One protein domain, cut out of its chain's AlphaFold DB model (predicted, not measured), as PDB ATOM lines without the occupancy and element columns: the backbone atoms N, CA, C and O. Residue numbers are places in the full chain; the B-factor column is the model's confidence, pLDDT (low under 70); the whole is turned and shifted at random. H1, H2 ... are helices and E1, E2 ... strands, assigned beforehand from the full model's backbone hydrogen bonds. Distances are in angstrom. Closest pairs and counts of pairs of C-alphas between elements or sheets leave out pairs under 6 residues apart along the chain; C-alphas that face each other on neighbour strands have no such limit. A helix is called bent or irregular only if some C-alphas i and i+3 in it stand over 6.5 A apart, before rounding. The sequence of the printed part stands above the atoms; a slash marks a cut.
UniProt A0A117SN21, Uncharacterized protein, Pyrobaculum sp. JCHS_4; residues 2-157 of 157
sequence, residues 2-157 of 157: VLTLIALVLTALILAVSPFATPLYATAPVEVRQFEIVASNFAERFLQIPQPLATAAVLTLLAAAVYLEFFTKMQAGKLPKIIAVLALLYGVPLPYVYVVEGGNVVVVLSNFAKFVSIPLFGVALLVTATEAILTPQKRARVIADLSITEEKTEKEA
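AT A GLANCE: This is residues 2 to 157 of the 157 residues of an uncharacterized protein of Pyrobaculum sp. JCHS_4 (UniProt A0A117SN21). Four helices, H1, H2, H3 and H4, make an up-and-down bundle, with a small sandwich of two three-stranded sheets at one end of it. From the other end residues 138 to 157, of which 138 to 155 belong to H5, stick out as a free arm. The printed part has 156 residues, with five named helices and six named strands in the order H1 E1 E2 E3 E4 H2 H3 E5 E6 H4 H5, a mixed class of helices and strands. Both sheets are antiparallel, in the orders E1 - E6 - E5 and E2 - E3 - E4. The whole is only just extended, close to loose, with a radius of gyration of the C-alphas of 22.9 A and spans of 84 by 36 by 19 A, the arm adding to the length.

HOW THE PARTS SIT: H1, residues 2 to 16, touches H2, residues 51 to 71, at a shallow tilt of 19 degrees, opposite ways; the closest C-alphas are those of Thr 4 and Ala 65, 5.1 A apart. H1 touches H3, residues 78 to 91, at a shallow tilt of 13 degrees, the same way, closest at C-alphas Leu 10 and Leu 88, 6.3 A apart. H4, residues 112 to 134, touches H3 opposite ways at a shallow tilt of 14 degrees, closest at C-alphas Gly 91 and Lys 114, 4.0 A apart. H4 also touches H2 at Val 58 and Ile 118, their closest C-alphas, 6.4 A apart, and H1 at Ile 14 and Lys 114, 7.1 A apart. H2 and H3 are apart. E1, residues 21 to 26, is antiparallel to E6, residues 104 to 110, with N 22 and O 109 at 2.8 A. E5, residues 94 to 100, forms a hairpin with E6, with N 96 and O 108 at 2.8 A. E2, residues 30 to 33, E3, residues 36 to 39, and E4, residues 42 to 45, form a meander, each strand the antiparallel neighbour of the one before; N 31 and O 38 are 2.9 A apart, and N 39 and O 42 are 2.8 A apart. The two sheets form a sandwich, face to face, their facing parts 9.7 A centre to centre, with their strands at 22 degrees. The sheet E1 E6 E5 is strongly twisted. H4 is only just not on either sheet, with 4 pairs of C-alphas within 10 A in each case. H4 and H5, residues 137 to 155, meet only through their link. In H1, H2 and H3 every O i to N i+4 pair is within hydrogen-bond range, against 15 of 19 in H4 and 14 of 15 in H5.

IN THESE COORDINATES: H1, residues 2 to 16, begins at C-alpha 2 (-25.474, -4.216, 124.360) and is 21.0 A long. E1, residues 21 to 26, E2, residues 30 to 33, E3, residues 36 to 39, and E4, residues 42 to 45, follow. H2, residues 51 to 71, is 29.0 A long, and H3, residues 78 to 91, is 20.1 A. E5, residues 94 to 100, is 18.7 A long, and E6, residues 104 to 110, is 18.8 A. H4, residues 112 to 134, is 35.9 A long and irregular: C-alphas 112 and 115 are 7.0 A apart. H5, residues 137 to 155, is 28.1 A long and ends at C-alpha 155 (-17.145, -45.638, 123.624).

THE WHOLE: The two C-alphas farthest apart are those of Pro 29 and Ala 157, 84.4 A. Without the residues that stand free, the body spans 58 by 29 by 18 A. The printed part has no cut and no long link; the link H2 to H3 is short and the others are tight. The mean pLDDT of the printed part is 84.6, and residues 135 to 157 are under 70.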
ATOM      1  N   VAL A   2     -26.525  -5.205 124.636       90.69
ATOM      2  CA  VAL A   2     -25.474  -4.216 124.360       90.69
ATOM      3  C   VAL A   2     -25.964  -3.220 123.313       90.69
ATOM      4  O   VAL A   2     -25.773  -2.022 123.490       90.69
ATOM      5  N   LEU A   3     -26.643  -3.691 122.260       92.62
ATOM      6  CA  LEU A   3     -27.145  -2.810 121.203       92.62
ATOM      7  C   LEU A   3     -28.236  -1.879 121.728       92.62
ATOM      8  O   LEU A   3     -28.227  -0.698 121.402       92.62
ATOM      9  N   THR A   4     -29.124  -2.377 122.588       94.19
ATOM     10  CA  THR A   4     -30.163  -1.556 123.221       94.19
ATOM     11  C   THR A   4     -29.557  -0.476 124.109       94.19
ATOM     12  O   THR A   4     -29.981   0.676 124.054       94.19
ATOM     13  N   LEU A   5     -28.542  -0.822 124.908       95.00
ATOM     14  CA  LEU A   5     -27.864   0.145 125.769       95.00
ATOM     15  C   LEU A   5     -27.160   1.227 124.942       95.00
ATOM     16  O   LEU A   5     -27.312   2.410 125.232       95.00
ATOM     17  N   ILE A   6     -26.465   0.842 123.869       95.12
ATOM     18  CA  ILE A   6     -25.838   1.797 122.945       95.12
ATOM     19  C   ILE A   6     -26.894   2.688 122.278       95.12
ATOM     20  O   ILE A   6     -26.721   3.904 122.242       95.12
ATOM     21  N   ALA A   7     -28.003   2.113 121.803       95.44
ATOM     22  CA  ALA A   7     -29.102   2.867 121.202       95.44
ATOM     23  C   ALA A   7     -29.674   3.906 122.171       95.44
ATOM     24  O   ALA A   7     -29.969   5.032 121.772       95.44
ATOM     25  N   LEU A   8     -29.817   3.545 123.448       96.38
ATOM     26  CA  LEU A   8     -30.328   4.434 124.485       96.38
ATOM     27  C   LEU A   8     -29.376   5.608 124.736       96.38
ATOM     28  O   LEU A   8     -29.824   6.753 124.784       96.38
ATOM     29  N   VAL A   9     -28.067   5.349 124.816       95.88
ATOM     30  CA  VAL A   9     -27.062   6.415 124.953       95.88
ATOM     31  C   VAL A   9     -27.056   7.321 123.719       95.88
ATOM     32  O   VAL A   9     -27.096   8.540 123.862       95.88
ATOM     33  N   LEU A  10     -27.087   6.754 122.508       94.50
ATOM     34  CA  LEU A  10     -27.190   7.529 121.267       94.50
ATOM     35  C   LEU A  10     -28.458   8.389 121.234       94.50
ATOM     36  O   LEU A  10     -28.402   9.555 120.857       94.50
ATOM     37  N   THR A  11     -29.589   7.845 121.679       95.44
ATOM     38  CA  THR A  11     -30.860   8.575 121.761       95.44
ATOM     39  C   THR A  11     -30.733   9.774 122.695       95.44
ATOM     40  O   THR A  11     -31.089  10.889 122.315       95.44
ATOM     41  N   ALA A  12     -30.156   9.577 123.883       94.94
ATOM     42  CA  ALA A  12     -29.895  10.662 124.821       94.94
ATOM     43  C   ALA A  12     -28.971  11.732 124.212       94.94
ATOM     44  O   ALA A  12     -29.282  12.917 124.292       94.94
ATOM     45  N   LEU A  13     -27.887  11.337 123.537       93.00
ATOM     46  CA  LEU A  13     -26.954  12.272 122.896       93.00
ATOM     47  C   LEU A  13     -27.610  13.081 121.767       93.00
ATOM     48  O   LEU A  13     -27.417  14.293 121.679       93.00
ATOM     49  N   ILE A  14     -28.417  12.444 120.915       92.12
ATOM     50  CA  ILE A  14     -29.081  13.121 119.792       92.12
ATOM     51  C   ILE A  14     -30.142  14.116 120.279       92.12
ATOM     52  O   ILE A  14     -30.249  15.203 119.699       92.12
ATOM     53  N   LEU A  15     -30.897  13.761 121.324       92.75
ATOM     54  CA  LEU A  15     -32.011  14.560 121.839       92.75
ATOM     55  C   LEU A  15     -31.581  15.647 122.827       92.75
ATOM     56  O   LEU A  15     -32.103  16.757 122.758       92.75
ATOM     57  N   ALA A  16     -30.664  15.339 123.745       91.50
ATOM     58  CA  ALA A  16     -30.312  16.237 124.843       91.50
ATOM     59  C   ALA A  16     -29.174  17.202 124.490       91.50
ATOM     60  O   ALA A  16     -29.104  18.293 125.049       91.50
ATOM     61  N   VAL A  17     -28.276  16.819 123.577       88.69
ATOM     62  CA  VAL A  17     -27.096  17.626 123.250       88.69
ATOM     63  C   VAL A  17     -27.339  18.362 121.941       88.69
ATOM     64  O   VAL A  17     -27.389  17.748 120.874       88.69
ATOM     65  N   SER A  18     -27.472  19.686 121.985       85.88
ATOM     66  CA  SER A  18     -27.566  20.500 120.771       85.88
ATOM     67  C   SER A  18     -26.255  20.456 119.966       85.88
ATOM     68  O   SER A  18     -25.187  20.193 120.525       85.88
ATOM     69  N   PRO A  19     -26.304  20.655 118.638       86.31
ATOM     70  CA  PRO A  19     -25.096  20.800 117.831       86.31
ATOM     71  C   PRO A  19     -24.262  22.001 118.301       86.31
ATOM     72  O   PRO A  19     -24.789  23.107 118.407       86.31
ATOM     73  N   PHE A  20     -22.973  21.795 118.551       87.62
ATOM     74  CA  PHE A  20     -22.020  22.831 118.928       87.62
ATOM     75  C   PHE A  20     -20.631  22.535 118.355       87.62
ATOM     76  O   PHE A  20     -20.260  21.381 118.125       87.62
ATOM     77  N   ALA A  21     -19.852  23.599 118.189       86.62
ATOM     78  CA  ALA A  21     -18.423  23.528 117.954       86.62
ATOM     79  C   ALA A  21     -17.745  24.704 118.667       86.62
ATOM     80  O   ALA A  21     -18.194  25.847 118.566       86.62
ATOM     81  N   THR A  22     -16.693  24.415 119.427       86.69
ATOM     82  CA  THR A  22     -15.968  25.394 120.239       86.69
ATOM     83  C   THR A  22     -14.469  25.241 119.993       86.69
ATOM     84  O   THR A  22     -13.931  24.149 120.207       86.69
ATOM     85  N   PRO A  23     -13.768  26.294 119.535       85.56
ATOM     86  CA  PRO A  23     -12.321  26.244 119.381       85.56
ATOM     87  C   PRO A  23     -11.665  26.145 120.764       85.56
ATOM     88  O   PRO A  23     -11.922  26.968 121.639       85.56
ATOM     89  N   LEU A  24     -10.837  25.121 120.968       87.75
ATOM     90  CA  LEU A  24     -10.054  24.931 122.196       87.75
ATOM     91  C   LEU A  24      -8.659  25.544 122.073       87.75
ATOM     92  O   LEU A  24      -8.114  26.065 123.041       87.75
ATOM     93  N   TYR A  25      -8.079  25.460 120.878       84.69
ATOM     94  CA  TYR A  25      -6.757  25.981 120.568       84.69
ATOM     95  C   TYR A  25      -6.716  26.375 119.098       84.69
ATOM     96  O   TYR A  25      -7.206  25.632 118.252       84.69
ATOM     97  N   ALA A  26      -6.146  27.529 118.772       81.56
ATOM     98  CA  ALA A  26      -6.029  27.959 117.390       81.56
ATOM     99  C   ALA A  26      -4.841  28.902 117.213       81.56
ATOM    100  O   ALA A  26      -4.747  29.917 117.900       81.56
ATOM    101  N   THR A  27      -3.956  28.585 116.268       82.00
ATOM    102  CA  THR A  27      -2.892  29.504 115.819       82.00
ATOM    103  C   THR A  27      -3.291  30.306 114.574       82.00
ATOM    104  O   THR A  27      -2.507  31.101 114.069       82.00
ATOM    105  N   ALA A  28      -4.519  30.107 114.090       79.25
ATOM    106  CA  ALA A  28      -5.116  30.744 112.923       79.25
ATOM    107  C   ALA A  28      -6.577  31.139 113.231       79.25
ATOM    108  O   ALA A  28      -7.174  30.551 114.136       79.25
ATOM    109  N   PRO A  29      -7.179  32.115 112.524       79.69
ATOM    110  CA  PRO A  29      -8.578  32.482 112.735       79.69
ATOM    111  C   PRO A  29      -9.509  31.303 112.422       79.69
ATOM    112  O   PRO A  29      -9.366  30.642 111.390       79.69
ATOM    113  N   VAL A  30     -10.466  31.063 113.323       81.38
ATOM    114  CA  VAL A  30     -11.461  29.989 113.217       81.38
ATOM    115  C   VAL A  30     -12.848  30.602 113.196       81.38
ATOM    116  O   VAL A  30     -13.240  31.285 114.142       81.38
ATOM    117  N   GLU A  31     -13.606  30.314 112.147       81.88
ATOM    118  CA  GLU A  31     -15.025  30.630 112.080       81.88
ATOM    119  C   GLU A  31     -15.843  29.346 112.193       81.88
ATOM    120  O   GLU A  31     -15.689  28.408 111.409       81.88
ATOM    121  N   VAL A  32     -16.745  29.320 113.171       81.38
ATOM    122  CA  VAL A  32     -17.733  28.254 113.322       81.38
ATOM    123  C   VAL A  32     -19.053  28.757 112.750       81.38
ATOM    124  O   VAL A  32     -19.664  29.679 113.291       81.38
ATOM    125  N   ARG A  33     -19.494  28.148 111.652       77.25
ATOM    126  CA  ARG A  33     -20.803  28.387 111.029       77.25
ATOM    127  C   ARG A  33     -21.699  27.164 111.259       77.25
ATOM    128  O   ARG A  33     -21.284  26.180 111.873       77.25
ATOM    129  N   GLN A  34     -22.961  27.217 110.828       79.19
ATOM    130  CA  GLN A  34     -23.882  26.085 110.993       79.19
ATOM    131  C   GLN A  34     -23.319  24.829 110.309       79.19
ATOM    132  O   GLN A  34     -23.312  24.756 109.086       79.19
ATOM    133  N   PHE A  35     -22.869  23.845 111.098       78.00
ATOM    134  CA  PHE A  35     -22.282  22.586 110.609       78.00
ATOM    135  C   PHE A  35     -21.048  22.746 109.711       78.00
ATOM    136  O   PHE A  35     -20.716  21.840 108.951       78.00
ATOM    137  N   GLU A  36     -20.347  23.873 109.811       86.00
ATOM    138  CA  GLU A  36     -19.144  24.148 109.029       86.00
ATOM    139  C   GLU A  36     -18.069  24.752 109.936       86.00
ATOM    140  O   GLU A  36     -18.343  25.665 110.720       86.00
ATOM    141  N   ILE A  37     -16.852  24.217 109.845       82.88
ATOM    142  CA  ILE A  37     -15.669  24.730 110.538       82.88
ATOM    143  C   ILE A  37     -14.722  25.271 109.473       82.88
ATOM    144  O   ILE A  37     -14.240  24.516 108.627       82.88
ATOM    145  N   VAL A  38     -14.468  26.578 109.513       83.69
ATOM    146  CA  VAL A  38     -13.556  27.264 108.594       83.69
ATOM    147  C   VAL A  38     -12.306  27.686 109.362       83.69
ATOM    148  O   VAL A  38     -12.396  28.423 110.343       83.69
ATOM    149  N   ALA A  39     -11.142  27.221 108.916       82.31
ATOM    150  CA  ALA A  39      -9.831  27.557 109.459       82.31
ATOM    151  C   ALA A  39      -8.937  28.087 108.327       82.31
ATOM    152  O   ALA A  39      -8.436  27.321 107.502       82.31
ATOM    153  N   SER A  40      -8.758  29.410 108.267       79.62
ATOM    154  CA  SER A  40      -8.089  30.111 107.154       79.62
ATOM    155  C   SER A  40      -8.624  29.699 105.767       79.62
ATOM    156  O   SER A  40      -9.733  30.088 105.418       79.62
ATOM    157  N   ASN A  41      -7.863  28.917 104.988       77.75
ATOM    158  CA  ASN A  41      -8.229  28.456 103.639       77.75
ATOM    159  C   ASN A  41      -8.917  27.078 103.627       77.75
ATOM    160  O   ASN A  41      -9.287  26.584 102.562       77.75
ATOM    161  N   PHE A  42      -9.068  26.433 104.785       80.50
ATOM    162  CA  PHE A  42      -9.685  25.116 104.907       80.50
ATOM    163  C   PHE A  42     -11.117  25.240 105.435       80.50
ATOM    164  O   PHE A  42     -11.355  25.932 106.423       80.50
ATOM    165  N   ALA A  43     -12.062  24.549 104.799       83.62
ATOM    166  CA  ALA A  43     -13.450  24.473 105.243       83.62
ATOM    167  C   ALA A  43     -13.901  23.011 105.301       83.62
ATOM    168  O   ALA A  43     -13.899  22.316 104.284       83.62
ATOM    169  N   GLU A  44     -14.315  22.552 106.482       83.00
ATOM    170  CA  GLU A  44     -14.945  21.245 106.663       83.00
ATOM    171  C   GLU A  44     -16.444  21.408 106.902       83.00
ATOM    172  O   GLU A  44     -16.869  22.164 107.778       83.00
ATOM    173  N   ARG A  45     -17.245  20.666 106.132       87.06
ATOM    174  CA  ARG A  45     -18.707  20.646 106.226       87.06
ATOM    175  C   ARG A  45     -19.181  19.300 106.743       87.06
ATOM    176  O   ARG A  45     -18.812  18.257 106.209       87.06
ATOM    177  N   PHE A  46     -20.049  19.338 107.742       86.94
ATOM    178  CA  PHE A  46     -20.597  18.152 108.383       86.94
ATOM    179  C   PHE A  46     -22.000  17.834 107.870       86.94
ATOM    180  O   PHE A  46     -22.729  18.700 107.384       86.94
ATOM    181  N   LEU A  47     -22.398  16.567 108.009       84.50
ATOM    182  CA  LEU A  47     -23.742  16.120 107.666       84.50
ATOM    183  C   LEU A  47     -24.777  16.822 108.555       84.50
ATOM    184  O   LEU A  47     -24.793  16.635 109.772       84.50
ATOM    185  N   GLN A  48     -25.686  17.566 107.930       86.50
ATOM    186  CA  GLN A  48     -26.797  18.210 108.612       86.50
ATOM    187  C   GLN A  48     -28.075  17.396 108.408       86.50
ATOM    188  O   GLN A  48     -28.597  17.297 107.298       86.50
ATOM    189  N   ILE A  49     -28.602  16.834 109.495       86.06
ATOM    190  CA  ILE A  49     -29.930  16.215 109.509       86.06
ATOM    191  C   ILE A  49     -30.866  17.143 110.288       86.06
ATOM    192  O   ILE A  49     -30.536  17.519 111.417       86.06
ATOM    193  N   PRO A  50     -32.037  17.516 109.737       89.56
ATOM    194  CA  PRO A  50     -33.045  18.254 110.488       89.56
ATOM    195  C   PRO A  50     -33.383  17.544 111.803       89.56
ATOM    196  O   PRO A  50     -33.670  16.346 111.810       89.56
ATOM    197  N   GLN A  51     -33.392  18.284 112.914       88.50
ATOM    198  CA  GLN A  51     -33.588  17.713 114.252       88.50
ATOM    199  C   GLN A  51     -34.840  16.814 114.363       88.50
ATOM    200  O   GLN A  51     -34.718  15.736 114.941       88.50
ATOM    201  N   PRO A  52     -36.012  17.153 113.776       91.38
ATOM    202  CA  PRO A  52     -37.179  16.270 113.827       91.38
ATOM    203  C   PRO A  52     -36.942  14.906 113.162       91.38
ATOM    204  O   PRO A  52     -37.372  13.881 113.688       91.38
ATOM    205  N   LEU A  53     -36.217  14.880 112.037       93.38
ATOM    206  CA  LEU A  53     -35.873  13.641 111.333       93.38
ATOM    207  C   LEU A  53     -34.866  12.813 112.131       93.38
ATOM    208  O   LEU A  53     -35.034  11.601 112.250       93.38
ATOM    209  N   ALA A  54     -33.858  13.457 112.725       92.81
ATOM    210  CA  ALA A  54     -32.890  12.781 113.583       92.81
ATOM    211  C   ALA A  54     -33.564  12.143 114.812       92.81
ATOM    212  O   ALA A  54     -33.280  10.992 115.141       92.81
ATOM    213  N   THR A  55     -34.505  12.856 115.439       93.31
ATOM    214  CA  THR A  55     -35.327  12.353 116.549       93.31
ATOM    215  C   THR A  55     -36.147  11.134 116.133       93.31
ATOM    216  O   THR A  55     -36.094  10.100 116.796       93.31
ATOM    217  N   ALA A  56     -36.881  11.222 115.021       96.00
ATOM    218  CA  ALA A  56     -37.687  10.105 114.535       96.00
ATOM    219  C   ALA A  56     -36.818   8.875 114.215       96.00
ATOM    220  O   ALA A  56     -37.148   7.754 114.613       96.00
ATOM    221  N   ALA A  57     -35.677   9.083 113.553       96.06
ATOM    222  CA  ALA A  57     -34.755   8.015 113.192       96.06
ATOM    223  C   ALA A  57     -34.164   7.320 114.426       96.06
ATOM    224  O   ALA A  57     -34.215   6.095 114.515       96.06
ATOM    225  N   VAL A  58     -33.652   8.075 115.406       95.81
ATOM    226  CA  VAL A  58     -33.003   7.481 116.584       95.81
ATOM    227  C   VAL A  58     -33.996   6.718 117.467       95.81
ATOM    228  O   VAL A  58     -33.676   5.628 117.938       95.81
ATOM    229  N   LEU A  59     -35.230   7.217 117.615       96.88
ATOM    230  CA  LEU A  59     -36.292   6.515 118.344       96.88
ATOM    231  C   LEU A  59     -36.702   5.217 117.640       96.88
ATOM    232  O   LEU A  59     -36.900   4.193 118.293       96.88
ATOM    233  N   THR A  60     -36.777   5.240 116.308       97.06
ATOM    234  CA  THR A  60     -37.066   4.042 115.506       97.06
ATOM    235  C   THR A  60     -35.957   3.000 115.658       97.06
ATOM    236  O   THR A  60     -36.237   1.819 115.860       97.06
ATOM    237  N   LEU A  61     -34.692   3.429 115.626       96.75
ATOM    238  CA  LEU A  61     -33.541   2.550 115.833       96.75
ATOM    239  C   LEU A  61     -33.500   1.970 117.253       96.75
ATOM    240  O   LEU A  61     -33.192   0.790 117.416       96.75
ATOM    241  N   LEU A  62     -33.849   2.756 118.275       97.00
ATOM    242  CA  LEU A  62     -33.986   2.264 119.645       97.00
ATOM    243  C   LEU A  62     -35.077   1.193 119.742       97.00
ATOM    244  O   LEU A  62     -34.827   0.120 120.288       97.00
ATOM    245  N   ALA A  63     -36.258   1.445 119.171       96.44
ATOM    246  CA  ALA A  63     -37.344   0.468 119.142       96.44
ATOM    247  C   ALA A  63     -36.928  -0.827 118.422       96.44
ATOM    248  O   ALA A  63     -37.190  -1.922 118.920       96.44
ATOM    249  N   ALA A  64     -36.216  -0.716 117.296       95.38
ATOM    250  CA  ALA A  64     -35.679  -1.864 116.571       95.38
ATOM    251  C   ALA A  64     -34.642  -2.645 117.399       95.38
ATOM    252  O   ALA A  64     -34.705  -3.872 117.458       95.38
ATOM    253  N   ALA A  65     -33.725  -1.959 118.088       94.94
ATOM    254  CA  ALA A  65     -32.742  -2.597 118.965       94.94
ATOM    255  C   ALA A  65     -33.412  -3.362 120.118       94.94
ATOM    256  O   ALA A  65     -33.061  -4.516 120.374       94.94
ATOM    257  N   VAL A  66     -34.422  -2.754 120.757       94.44
ATOM    258  CA  VAL A  66     -35.238  -3.401 121.796       94.44
ATOM    259  C   VAL A  66     -35.943  -4.629 121.224       94.44
ATOM    260  O   VAL A  66     -35.888  -5.699 121.826       94.44
ATOM    261  N   TYR A  67     -36.574  -4.508 120.055       92.50
ATOM    262  CA  TYR A  67     -37.269  -5.620 119.414       92.50
ATOM    263  C   TYR A  67     -36.336  -6.812 119.150       92.50
ATOM    264  O   TYR A  67     -36.652  -7.943 119.529       92.50
ATOM    265  N   LEU A  68     -35.159  -6.555 118.574       90.62
ATOM    266  CA  LEU A  68     -34.176  -7.592 118.262       90.62
ATOM    267  C   LEU A  68     -33.569  -8.231 119.526       90.62
ATOM    268  O   LEU A  68     -33.452  -9.449 119.621       90.62
ATOM    269  N   GLU A  69     -33.175  -7.454 120.535       90.06
ATOM    270  CA  GLU A  69     -32.512  -8.048 121.706       90.06
ATOM    271  C   GLU A  69     -33.489  -8.635 122.740       90.06
ATOM    272  O   GLU A  69     -33.166  -9.653 123.352       90.06
ATOM    273  N   PHE A  70     -34.667  -8.033 122.955       88.06
ATOM    274  CA  PHE A  70     -35.625  -8.492 123.974       88.06
ATOM    275  C   PHE A  70     -36.682  -9.453 123.435       88.06
ATOM    276  O   PHE A  70     -36.898 -10.511 124.028       88.06
ATOM    277  N   PHE A  71     -37.363  -9.098 122.341       87.50
ATOM    278  CA  PHE A  71     -38.517  -9.870 121.870       87.50
ATOM    279  C   PHE A  71     -38.088 -11.102 121.078       87.50
ATOM    280  O   PHE A  71     -38.583 -12.199 121.336       87.50
ATOM    281  N   THR A  72     -37.129 -10.956 120.163       85.12
ATOM    282  CA  THR A  72     -36.605 -12.101 119.400       85.12
ATOM    283  C   THR A  72     -35.469 -12.828 120.127       85.12
ATOM    284  O   THR A  72     -35.047 -13.898 119.686       85.12
ATOM    285  N   LYS A  73     -35.004 -12.287 121.267       83.44
ATOM    286  CA  LYS A  73     -33.881 -12.805 122.072       83.44
ATOM    287  C   LYS A  73     -32.606 -13.013 121.243       83.44
ATOM    288  O   LYS A  73     -31.806 -13.900 121.550       83.44
ATOM    289  N   MET A  74     -32.416 -12.218 120.185       83.44
ATOM    290  CA  MET A  74     -31.243 -12.334 119.328       83.44
ATOM    291  C   MET A  74     -29.991 -11.884 120.075       83.44
ATOM    292  O   MET A  74     -29.943 -10.825 120.704       83.44
ATOM    293  N   GLN A  75     -28.944 -12.698 119.974       82.69
ATOM    294  CA  GLN A  75     -27.625 -12.338 120.467       82.69
ATOM    295  C   GLN A  75     -26.809 -11.740 119.329       82.69
ATOM    296  O   GLN A  75     -26.468 -12.433 118.374       82.69
ATOM    297  N   ALA A  76     -26.477 -10.457 119.452       83.62
ATOM    298  CA  ALA A  76     -25.614  -9.787 118.492       83.62
ATOM    299  C   ALA A  76     -24.197 -10.383 118.502       83.62
ATOM    300  O   ALA A  76     -23.588 -10.548 119.572       83.62
ATOM    301  N   GLY A  77     -23.669 -10.655 117.306       86.38
ATOM    302  CA  GLY A  77     -22.290 -11.073 117.090       86.38
ATOM    303  C   GLY A  77     -21.271 -10.002 117.487       86.38
ATOM    304  O   GLY A  77     -21.598  -8.948 118.042       86.38
ATOM    305  N   LYS A  78     -19.988 -10.269 117.222       89.94
ATOM    306  CA  LYS A  78     -18.908  -9.313 117.526       89.94
ATOM    307  C   LYS A  78     -18.935  -8.111 116.581       89.94
ATOM    308  O   LYS A  78     -18.797  -6.983 117.046       89.94
ATOM    309  N   LEU A  79     -19.146  -8.342 115.284       91.00
ATOM    310  CA  LEU A  79     -19.102  -7.294 114.265       91.00
ATOM    311  C   LEU A  79     -20.174  -6.209 114.490       91.00
ATOM    312  O   LEU A  79     -19.790  -5.043 114.593       91.00
ATOM    313  N   PRO A  80     -21.469  -6.533 114.694       92.69
ATOM    314  CA  PRO A  80     -22.467  -5.510 114.993       92.69
ATOM    315  C   PRO A  80     -22.165  -4.685 116.240       92.69
ATOM    316  O   PRO A  80     -22.404  -3.481 116.258       92.69
ATOM    317  N   LYS A  81     -21.606  -5.310 117.284       93.00
ATOM    318  CA  LYS A  81     -21.216  -4.601 118.511       93.00
ATOM    319  C   LYS A  81     -20.104  -3.594 118.242       93.00
ATOM    320  O   LYS A  81     -20.180  -2.481 118.745       93.00
ATOM    321  N   ILE A  82     -19.105  -3.960 117.438       94.50
ATOM    322  CA  ILE A  82     -18.015  -3.053 117.057       94.50
ATOM    323  C   ILE A  82     -18.570  -1.864 116.268       94.50
ATOM    324  O   ILE A  82     -18.274  -0.722 116.608       94.50
ATOM    325  N   ILE A  83     -19.429  -2.113 115.275       95.31
ATOM    326  CA  ILE A  83     -20.060  -1.044 114.484       95.31
ATOM    327  C   ILE A  83     -20.915  -0.137 115.381       95.31
ATOM    328  O   ILE A  83     -20.857   1.083 115.258       95.31
ATOM    329  N   ALA A  84     -21.661  -0.706 116.330       94.50
ATOM    330  CA  ALA A  84     -22.456   0.065 117.281       94.50
ATOM    331  C   ALA A  84     -21.588   0.938 118.205       94.50
ATOM    332  O   ALA A  84     -21.940   2.082 118.478       94.50
ATOM    333  N   VAL A  85     -20.435   0.439 118.659       95.44
ATOM    334  CA  VAL A  85     -19.478   1.238 119.444       95.44
ATOM    335  C   VAL A  85     -18.868   2.356 118.597       95.44
ATOM    336  O   VAL A  85     -18.750   3.478 119.079       95.44
ATOM    337  N   LEU A  86     -18.542   2.095 117.327       94.62
ATOM    338  CA  LEU A  86     -18.104   3.144 116.402       94.62
ATOM    339  C   LEU A  86     -19.189   4.212 116.227       94.62
ATOM    340  O   LEU A  86     -18.891   5.399 116.314       94.62
ATOM    341  N   ALA A  87     -20.452   3.808 116.069       95.06
ATOM    342  CA  ALA A  87     -21.575   4.739 116.024       95.06
ATOM    343  C   ALA A  87     -21.625   5.615 117.285       95.06
ATOM    344  O   ALA A  87     -21.773   6.832 117.184       95.06
ATOM    345  N   LEU A  88     -21.440   5.014 118.465       94.38
ATOM    346  CA  LEU A  88     -21.391   5.739 119.731       94.38
ATOM    347  C   LEU A  88     -20.259   6.770 119.771       94.38
ATOM    348  O   LEU A  88     -20.507   7.900 120.180       94.38
ATOM    349  N   LEU A  89     -19.054   6.415 119.312       93.25
ATOM    350  CA  LEU A  89     -17.915   7.341 119.260       93.25
ATOM    351  C   LEU A  89     -18.228   8.583 118.422       93.25
ATOM    352  O   LEU A  89     -17.953   9.692 118.866       93.25
ATOM    353  N   TYR A  90     -18.866   8.410 117.261       90.56
ATOM    354  CA  TYR A  90     -19.306   9.540 116.438       90.56
ATOM    355  C   TYR A  90     -20.400  10.384 117.102       90.56
ATOM    356  O   TYR A  90     -20.520  11.564 116.792       90.56
ATOM    357  N   GLY A  91     -21.202   9.800 117.999       88.25
ATOM    358  CA  GLY A  91     -22.265  10.497 118.728       88.25
ATOM    359  C   GLY A  91     -21.768  11.433 119.837       88.25
ATOM    360  O   GLY A  91     -22.509  12.325 120.256       88.25
ATOM    361  N   VAL A  92     -20.541  11.238 120.322       92.38
ATOM    362  CA  VAL A  92     -19.941  12.018 121.414       92.38
ATOM    363  C   VAL A  92     -19.201  13.238 120.840       92.38
ATOM    364  O   VAL A  92     -18.707  13.176 119.715       92.38
ATOM    365  N   PRO A  93     -19.105  14.366 121.570       89.56
ATOM    366  CA  PRO A  93     -18.232  15.463 121.166       89.56
ATOM    367  C   PRO A  93     -16.770  15.009 121.077       89.56
ATOM    368  O   PRO A  93     -16.229  14.464 122.039       89.56
ATOM    369  N   LEU A  94     -16.129  15.262 119.939       89.62
ATOM    370  CA  LEU A  94     -14.743  14.883 119.675       89.62
ATOM    371  C   LEU A  94     -13.891  16.122 119.363       89.62
ATOM    372  O   LEU A  94     -14.397  17.087 118.782       89.62
ATOM    373  N   PRO A  95     -12.603  16.122 119.747       89.81
ATOM    374  CA  PRO A  95     -11.663  17.140 119.310       89.81
ATOM    375  C   PRO A  95     -11.237  16.873 117.859       89.81
ATOM    376  O   PRO A  95     -10.640  15.840 117.557       89.81
ATOM    377  N   TYR A  96     -11.516  17.821 116.971       86.38
ATOM    378  CA  TYR A  96     -11.045  17.826 115.590       86.38
ATOM    379  C   TYR A  96      -9.764  18.638 115.506       86.38
ATOM    380  O   TYR A  96      -9.727  19.783 115.958       86.38
ATOM    381  N   VAL A  97      -8.718  18.033 114.949       87.62
ATOM    382  CA  VAL A  97      -7.407  18.661 114.776       87.62
ATOM    383  C   VAL A  97      -7.195  18.942 113.296       87.62
ATOM    384  O   VAL A  97      -7.139  18.019 112.486       87.62
ATOM    385  N   TYR A  98      -7.045  20.217 112.962       85.31
ATOM    386  CA  TYR A  98      -6.766  20.698 111.619       85.31
ATOM    387  C   TYR A  98      -5.340  21.222 111.556       85.31
ATOM    388  O   TYR A  98      -4.954  22.085 112.348       85.31
ATOM    389  N   VAL A  99      -4.572  20.710 110.598       84.12
ATOM    390  CA  VAL A  99      -3.264  21.259 110.233       84.12
ATOM    391  C   VAL A  99      -3.456  22.053 108.947       84.12
ATOM    392  O   VAL A  99      -3.786  21.485 107.908       84.12
ATOM    393  N   VAL A 100      -3.310  23.371 109.042       82.69
ATOM    394  CA  VAL A 100      -3.584  24.327 107.961       82.69
ATOM    395  C   VAL A 100      -2.265  24.849 107.379       82.69
ATOM    396  O   VAL A 100      -1.206  24.741 108.007       82.69
ATOM    397  N   GLU A 101      -2.316  25.402 106.163       74.00
ATOM    398  CA  GLU A 101      -1.158  25.961 105.456       74.00
ATOM    399  C   GLU A 101      -0.308  26.876 106.358       74.00
ATOM    400  O   GLU A 101      -0.817  27.712 107.111       74.00
ATOM    401  N   GLY A 102       1.012  26.675 106.300       74.50
ATOM    402  CA  GLY A 102       1.980  27.345 107.175       74.50
ATOM    403  C   GLY A 102       2.269  26.624 108.498       74.50
ATOM    404  O   GLY A 102       2.990  27.171 109.325       74.50
ATOM    405  N   GLY A 103       1.743  25.408 108.706       77.50
ATOM    406  CA  GLY A 103       1.973  24.624 109.930       77.50
ATOM    407  C   GLY A 103       1.098  25.058 111.106       77.50
ATOM    408  O   GLY A 103       1.374  24.708 112.253       77.50
ATOM    409  N   ASN A 104       0.044  25.824 110.823       82.31
ATOM    410  CA  ASN A 104      -0.907  26.267 111.826       82.31
ATOM    411  C   ASN A 104      -1.762  25.099 112.309       82.31
ATOM    412  O   ASN A 104      -2.208  24.274 111.513       82.31
ATOM    413  N   VAL A 105      -2.014  25.053 113.616       84.44
ATOM    414  CA  VAL A 105      -2.798  23.992 114.245       84.44
ATOM    415  C   VAL A 105      -4.039  24.601 114.869       84.44
ATOM    416  O   VAL A 105      -3.971  25.550 115.655       84.44
ATOM    417  N   VAL A 106      -5.184  24.025 114.521       84.75
ATOM    418  CA  VAL A 106      -6.484  24.388 115.069       84.75
ATOM    419  C   VAL A 106      -7.121  23.144 115.669       84.75
ATOM    420  O   VAL A 106      -7.240  22.118 115.009       84.75
ATOM    421  N   VAL A 107      -7.539  23.240 116.925       87.94
ATOM    422  CA  VAL A 107      -8.257  22.196 117.651       87.94
ATOM    423  C   VAL A 107      -9.643  22.715 117.998       87.94
ATOM    424  O   VAL A 107      -9.784  23.675 118.760       87.94
ATOM    425  N   VAL A 108     -10.673  22.064 117.465       87.94
ATOM    426  CA  VAL A 108     -12.077  22.410 117.714       87.94
ATOM    427  C   VAL A 108     -12.774  21.229 118.366       87.94
ATOM    428  O   VAL A 108     -12.839  20.147 117.792       87.94
ATOM    429  N   LEU A 109     -13.326  21.425 119.561       91.00
ATOM    430  CA  LEU A 109     -14.227  20.448 120.159       91.00
ATOM    431  C   LEU A 109     -15.594  20.591 119.498       91.00
ATOM    432  O   LEU A 109     -16.229  21.635 119.627       91.00
ATOM    433  N   SER A 110     -16.046  19.562 118.789       90.62
ATOM    434  CA  SER A 110     -17.306  19.602 118.046       90.62
ATOM    435  C   SER A 110     -18.082  18.301 118.192       90.62
ATOM    436  O   SER A 110     -17.512  17.219 118.325       90.62
ATOM    437  N   ASN A 111     -19.407  18.396 118.146       91.56
ATOM    438  CA  ASN A 111     -20.296  17.240 118.029       91.56
ATOM    439  C   ASN A 111     -21.058  17.223 116.695       91.56
ATOM    440  O   ASN A 111     -22.050  16.510 116.566       91.56
ATOM    441  N   PHE A 112     -20.628  17.998 115.694       89.25
ATOM    442  CA  PHE A 112     -21.325  18.079 114.406       89.25
ATOM    443  C   PHE A 112     -21.430  16.725 113.693       89.25
ATOM    444  O   PHE A 112     -22.449  16.445 113.064       89.25
ATOM    445  N   ALA A 113     -20.450  15.832 113.866       88.88
ATOM    446  CA  ALA A 113     -20.508  14.480 113.313       88.88
ATOM    447  C   ALA A 113     -21.505  13.541 114.018       88.88
ATOM    448  O   ALA A 113     -21.705  12.421 113.545       88.88
ATOM    449  N   LYS A 114     -22.195  13.975 115.088       91.81
ATOM    450  CA  LYS A 114     -23.152  13.125 115.820       91.81
ATOM    451  C   LYS A 114     -24.228  12.524 114.926       91.81
ATOM    452  O   LYS A 114     -24.699  11.428 115.197       91.81
ATOM    453  N   PHE A 115     -24.599  13.189 113.835       91.88
ATOM    454  CA  PHE A 115     -25.611  12.686 112.907       91.88
ATOM    455  C   PHE A 115     -25.146  11.492 112.071       91.88
ATOM    456  O   PHE A 115     -25.982  10.728 111.599       91.88
ATOM    457  N   VAL A 116     -23.834  11.275 111.951       92.88
ATOM    458  CA  VAL A 116     -23.249  10.090 111.305       92.88
ATOM    459  C   VAL A 116     -23.479   8.832 112.153       92.88
ATOM    460  O   VAL A 116     -23.556   7.726 111.618       92.88
ATOM    461  N   SER A 117     -23.687   8.985 113.467       93.94
ATOM    462  CA  SER A 117     -23.979   7.857 114.361       93.94
ATOM    463  C   SER A 117     -25.286   7.135 114.010       93.94
ATOM    464  O   SER A 117     -25.368   5.918 114.159       93.94
ATOM    465  N   ILE A 118     -26.288   7.848 113.481       94.19
ATOM    466  CA  ILE A 118     -27.607   7.300 113.132       94.19
ATOM    467  C   ILE A 118     -27.498   6.228 112.029       94.19
ATOM    468  O   ILE A 118     -27.879   5.084 112.287       94.19
ATOM    469  N   PRO A 119     -26.968   6.526 110.822       95.25
ATOM    470  CA  PRO A 119     -26.822   5.513 109.780       95.25
ATOM    471  C   PRO A 119     -25.846   4.397 110.175       95.25
ATOM    472  O   PRO A 119     -26.132   3.235 109.893       95.25
ATOM    473  N   LEU A 120     -24.748   4.702 110.881       95.38
ATOM    474  CA  LEU A 120     -23.814   3.684 111.392       95.38
ATOM    475  C   LEU A 120     -24.515   2.680 112.313       95.38
ATOM    476  O   LEU A 120     -24.350   1.467 112.165       95.38
ATOM    477  N   PHE A 121     -25.330   3.170 113.246       96.75
ATOM    478  CA  PHE A 121     -26.083   2.303 114.142       96.75
ATOM    479  C   PHE A 121     -27.163   1.510 113.393       96.75
ATOM    480  O   PHE A 121     -27.355   0.325 113.663       96.75
ATOM    481  N   GLY A 122     -27.804   2.112 112.387       96.12
ATOM    482  CA  GLY A 122     -28.697   1.401 111.468       96.12
ATOM    483  C   GLY A 122     -28.017   0.215 110.779       96.12
ATOM    484  O   GLY A 122     -28.568  -0.886 110.770       96.12
ATOM    485  N   VAL A 123     -26.787   0.396 110.286       96.56
ATOM    486  CA  VAL A 123     -25.983  -0.696 109.712       96.56
ATOM    487  C   VAL A 123     -25.703  -1.779 110.754       96.56
ATOM    488  O   VAL A 123     -25.866  -2.957 110.450       96.56
ATOM    489  N   ALA A 124     -25.353  -1.419 111.993       95.50
ATOM    490  CA  ALA A 124     -25.147  -2.406 113.057       95.50
ATOM    491  C   ALA A 124     -26.394  -3.280 113.293       95.50
ATOM    492  O   ALA A 124     -26.284  -4.503 113.417       95.50
ATOM    493  N   LEU A 125     -27.589  -2.680 113.316       95.44
ATOM    494  CA  LEU A 125     -28.841  -3.426 113.471       95.44
ATOM    495  C   LEU A 125     -29.138  -4.322 112.267       95.44
ATOM    496  O   LEU A 125     -29.534  -5.471 112.455       95.44
ATOM    497  N   LEU A 126     -28.903  -3.832 111.046       94.62
ATOM    498  CA  LEU A 126     -29.077  -4.629 109.830       94.62
ATOM    499  C   LEU A 126     -28.150  -5.842 109.821       94.62
ATOM    500  O   LEU A 126     -28.627  -6.957 109.641       94.62
ATOM    501  N   VAL A 127     -26.857  -5.651 110.101       92.69
ATOM    502  CA  VAL A 127     -25.895  -6.761 110.182       92.69
ATOM    503  C   VAL A 127     -26.321  -7.753 111.263       92.69
ATOM    504  O   VAL A 127     -26.291  -8.954 111.020       92.69
ATOM    505  N   THR A 128     -26.803  -7.278 112.418       91.94
ATOM    506  CA  THR A 128     -27.330  -8.158 113.476       91.94
ATOM    507  C   THR A 128     -28.497  -9.008 112.981       91.94
ATOM    508  O   THR A 128     -28.521 -10.218 113.204       91.94
ATOM    509  N   ALA A 129     -29.467  -8.389 112.306       90.56
ATOM    510  CA  ALA A 129     -30.628  -9.089 111.775       90.56
ATOM    511  C   ALA A 129     -30.219 -10.106 110.696       90.56
ATOM    512  O   ALA A 129     -30.669 -11.251 110.726       90.56
ATOM    513  N   THR A 130     -29.324  -9.723 109.785       89.06
ATOM    514  CA  THR A 130     -28.807 -10.597 108.729       89.06
ATOM    515  C   THR A 130     -28.019 -11.777 109.299       89.06
ATOM    516  O   THR A 130     -28.278 -12.913 108.906       89.06
ATOM    517  N   GLU A 131     -27.118 -11.549 110.260       86.75
ATOM    518  CA  GLU A 131     -26.378 -12.618 110.948       86.75
ATOM    519  C   GLU A 131     -27.336 -13.620 111.599       86.75
ATOM    520  O   GLU A 131     -27.144 -14.832 111.480       86.75
ATOM    521  N   ALA A 132     -28.389 -13.131 112.253       81.88
ATOM    522  CA  ALA A 132     -29.346 -13.980 112.947       81.88
ATOM    523  C   ALA A 132     -30.251 -14.783 111.996       81.88
ATOM    524  O   ALA A 132     -30.645 -15.900 112.331       81.88
ATOM    525  N   ILE A 133     -30.567 -14.245 110.813       82.81
ATOM    526  CA  ILE A 133     -31.323 -14.962 109.774       82.81
ATOM    527  C   ILE A 133     -30.449 -16.029 109.104       82.81
ATOM    528  O   ILE A 133     -30.902 -17.152 108.892       82.81
ATOM    529  N   LEU A 134     -29.199 -15.691 108.773       81.19
ATOM    530  CA  LEU A 134     -28.297 -16.572 108.025       81.19
ATOM    531  C   LEU A 134     -27.641 -17.653 108.889       81.19
ATOM    532  O   LEU A 134     -27.255 -18.694 108.361       81.19
ATOM    533  N   THR A 135     -27.527 -17.439 110.202       68.12
ATOM    534  CA  THR A 135     -26.904 -18.398 111.124       68.12
ATOM    535  C   THR A 135     -27.985 -19.133 111.921       68.12
ATOM    536  O   THR A 135     -28.425 -18.639 112.963       68.12
ATOM    537  N   PRO A 136     -28.447 -20.325 111.490       59.47
ATOM    538  CA  PRO A 136     -29.465 -21.069 112.221       59.47
ATOM    539  C   PRO A 136     -28.902 -21.600 113.547       59.47
ATOM    540  O   PRO A 136     -28.392 -22.718 113.629       59.47
ATOM    541  N   GLN A 137     -29.061 -20.824 114.624       59.25
ATOM    542  CA  GLN A 137     -28.614 -21.179 115.980       59.25
ATOM    543  C   GLN A 137     -29.202 -22.511 116.481       59.25
ATOM    544  O   GLN A 137     -28.580 -23.215 117.273       59.25
ATOM    545  N   LYS A 138     -30.385 -22.902 115.987       55.22
ATOM    546  CA  LYS A 138     -31.022 -24.182 116.336       55.22
ATOM    547  C   LYS A 138     -30.355 -25.397 115.680       55.22
ATOM    548  O   LYS A 138     -30.325 -26.450 116.302       55.22
ATOM    549  N   ARG A 139     -29.798 -25.275 114.464       50.91
ATOM    550  CA  ARG A 139     -29.151 -26.412 113.774       50.91
ATOM    551  C   ARG A 139     -27.798 -26.756 114.387       50.91
ATOM    552  O   ARG A 139     -27.512 -27.930 114.562       50.91
ATOM    553  N   ALA A 140     -27.012 -25.753 114.777       54.78
ATOM    554  CA  ALA A 140     -25.720 -25.978 115.425       54.78
ATOM    555  C   ALA A 140     -25.852 -26.758 116.745       54.78
ATOM    556  O   ALA A 140     -25.046 -27.638 117.021       54.78
ATOM    557  N   ARG A 141     -26.907 -26.487 117.529       56.88
ATOM    558  CA  ARG A 141     -27.179 -27.217 118.774       56.88
ATOM    559  C   ARG A 141     -27.571 -28.673 118.526       56.88
ATOM    560  O   ARG A 141     -27.050 -29.551 119.190       56.88
ATOM    561  N   VAL A 142     -28.426 -28.926 117.531       57.00
ATOM    562  CA  VAL A 142     -28.827 -30.293 117.158       57.00
ATOM    563  C   VAL A 142     -27.637 -31.102 116.631       57.00
ATOM    564  O   VAL A 142     -27.509 -32.267 116.976       57.00
ATOM    565  N   ILE A 143     -26.740 -30.492 115.847       59.88
ATOM    566  CA  ILE A 143     -25.527 -31.161 115.345       59.88
ATOM    567  C   ILE A 143     -24.550 -31.466 116.490       59.88
ATOM    568  O   ILE A 143     -23.992 -32.556 116.529       59.88
ATOM    569  N   ALA A 144     -24.376 -30.542 117.440       60.16
ATOM    570  CA  ALA A 144     -23.524 -30.765 118.608       60.16
ATOM    571  C   ALA A 144     -24.084 -31.850 119.545       60.16
ATOM    572  O   ALA A 144     -23.333 -32.693 120.033       60.16
ATOM    573  N   ASP A 145     -25.402 -31.865 119.767       60.03
ATOM    574  CA  ASP A 145     -26.048 -32.910 120.562       60.03
ATOM    575  C   ASP A 145     -25.932 -34.274 119.859       60.03
ATOM    576  O   ASP A 145     -25.611 -35.269 120.507       60.03
ATOM    577  N   LEU A 146     -26.092 -34.329 118.530       61.00
ATOM    578  CA  LEU A 146     -25.876 -35.550 117.741       61.00
ATOM    579  C   LEU A 146     -24.432 -36.062 117.845       61.00
ATOM    580  O   LEU A 146     -24.249 -37.237 118.147       61.00
ATOM    581  N   SER A 147     -23.419 -35.200 117.707       57.28
ATOM    582  CA  SER A 147     -22.012 -35.622 117.808       57.28
ATOM    583  C   SER A 147     -21.634 -36.132 119.204       57.28
ATOM    584  O   SER A 147     -20.873 -37.084 119.330       57.28
ATOM    585  N   ILE A 148     -22.191 -35.536 120.267       68.31
ATOM    586  CA  ILE A 148     -21.972 -36.009 121.647       68.31
ATOM    587  C   ILE A 148     -22.631 -37.378 121.860       68.31
ATOM    588  O   ILE A 148     -22.135 -38.201 122.631       68.31
ATOM    589  N   THR A 149     -23.762 -37.616 121.197       63.28
ATOM    590  CA  THR A 149     -24.471 -38.891 121.283       63.28
ATOM    591  C   THR A 149     -23.709 -39.979 120.523       63.28
ATOM    592  O   THR A 149     -23.507 -41.059 121.072       63.28
ATOM    593  N   GLU A 150     -23.195 -39.691 119.324       62.19
ATOM    594  CA  GLU A 150     -22.332 -40.613 118.564       62.19
ATOM    595  C   GLU A 150     -21.062 -40.986 119.340       62.19
ATOM    596  O   GLU A 150     -20.781 -42.170 119.513       62.19
ATOM    597  N   GLU A 151     -20.359 -40.008 119.920       59.91
ATOM    598  CA  GLU A 151     -19.124 -40.262 120.677       59.91
ATOM    599  C   GLU A 151     -19.356 -41.139 121.923       59.91
ATOM    600  O   GLU A 151     -18.501 -41.938 122.308       59.91
ATOM    601  N   LYS A 152     -20.523 -41.016 122.567       60.59
ATOM    602  CA  LYS A 152     -20.903 -41.907 123.673       60.59
ATOM    603  C   LYS A 152     -21.214 -43.323 123.201       60.59
ATOM    604  O   LYS A 152     -20.892 -44.266 123.912       60.59
ATOM    605  N   THR A 153     -21.800 -43.466 122.017       60.00
ATOM    606  CA  THR A 153     -22.196 -44.775 121.482       60.00
ATOM    607  C   THR A 153     -20.982 -45.575 120.991       60.00
ATOM    608  O   THR A 153     -20.951 -46.787 121.158       60.00
ATOM    609  N   GLU A 154     -19.946 -44.913 120.463       58.97
ATOM    610  CA  GLU A 154     -18.681 -45.567 120.074       58.97
ATOM    611  C   GLU A 154     -17.801 -45.976 121.263       58.97
ATOM    612  O   GLU A 154     -17.006 -46.900 121.144       58.97
ATOM    613  N   LYS A 155     -17.915 -45.300 122.412       58.72
ATOM    614  CA  LYS A 155     -17.145 -45.638 123.624       58.72
ATOM    615  C   LYS A 155     -17.757 -46.777 124.444       58.72
ATOM    616  O   LYS A 155     -17.079 -47.309 125.320       58.72
ATOM    617  N   GLU A 156     -19.024 -47.108 124.203       51.53
ATOM    618  CA  GLU A 156     -19.758 -48.174 124.900       51.53
ATOM    619  C   GLU A 156     -19.865 -49.485 124.089       51.53
ATOM    620  O   GLU A 156     -20.330 -50.485 124.639       51.53
ATOM    621  N   ALA A 157     -19.420 -49.497 122.824       48.59
ATOM    622  CA  ALA A 157     -19.327 -50.680 121.956       48.59
ATOM    623  C   ALA A 157     -17.907 -51.271 121.944       48.59
ATOM    624  O   ALA A 157     -17.799 -52.518 121.867       48.59
TER     625      ALA A 157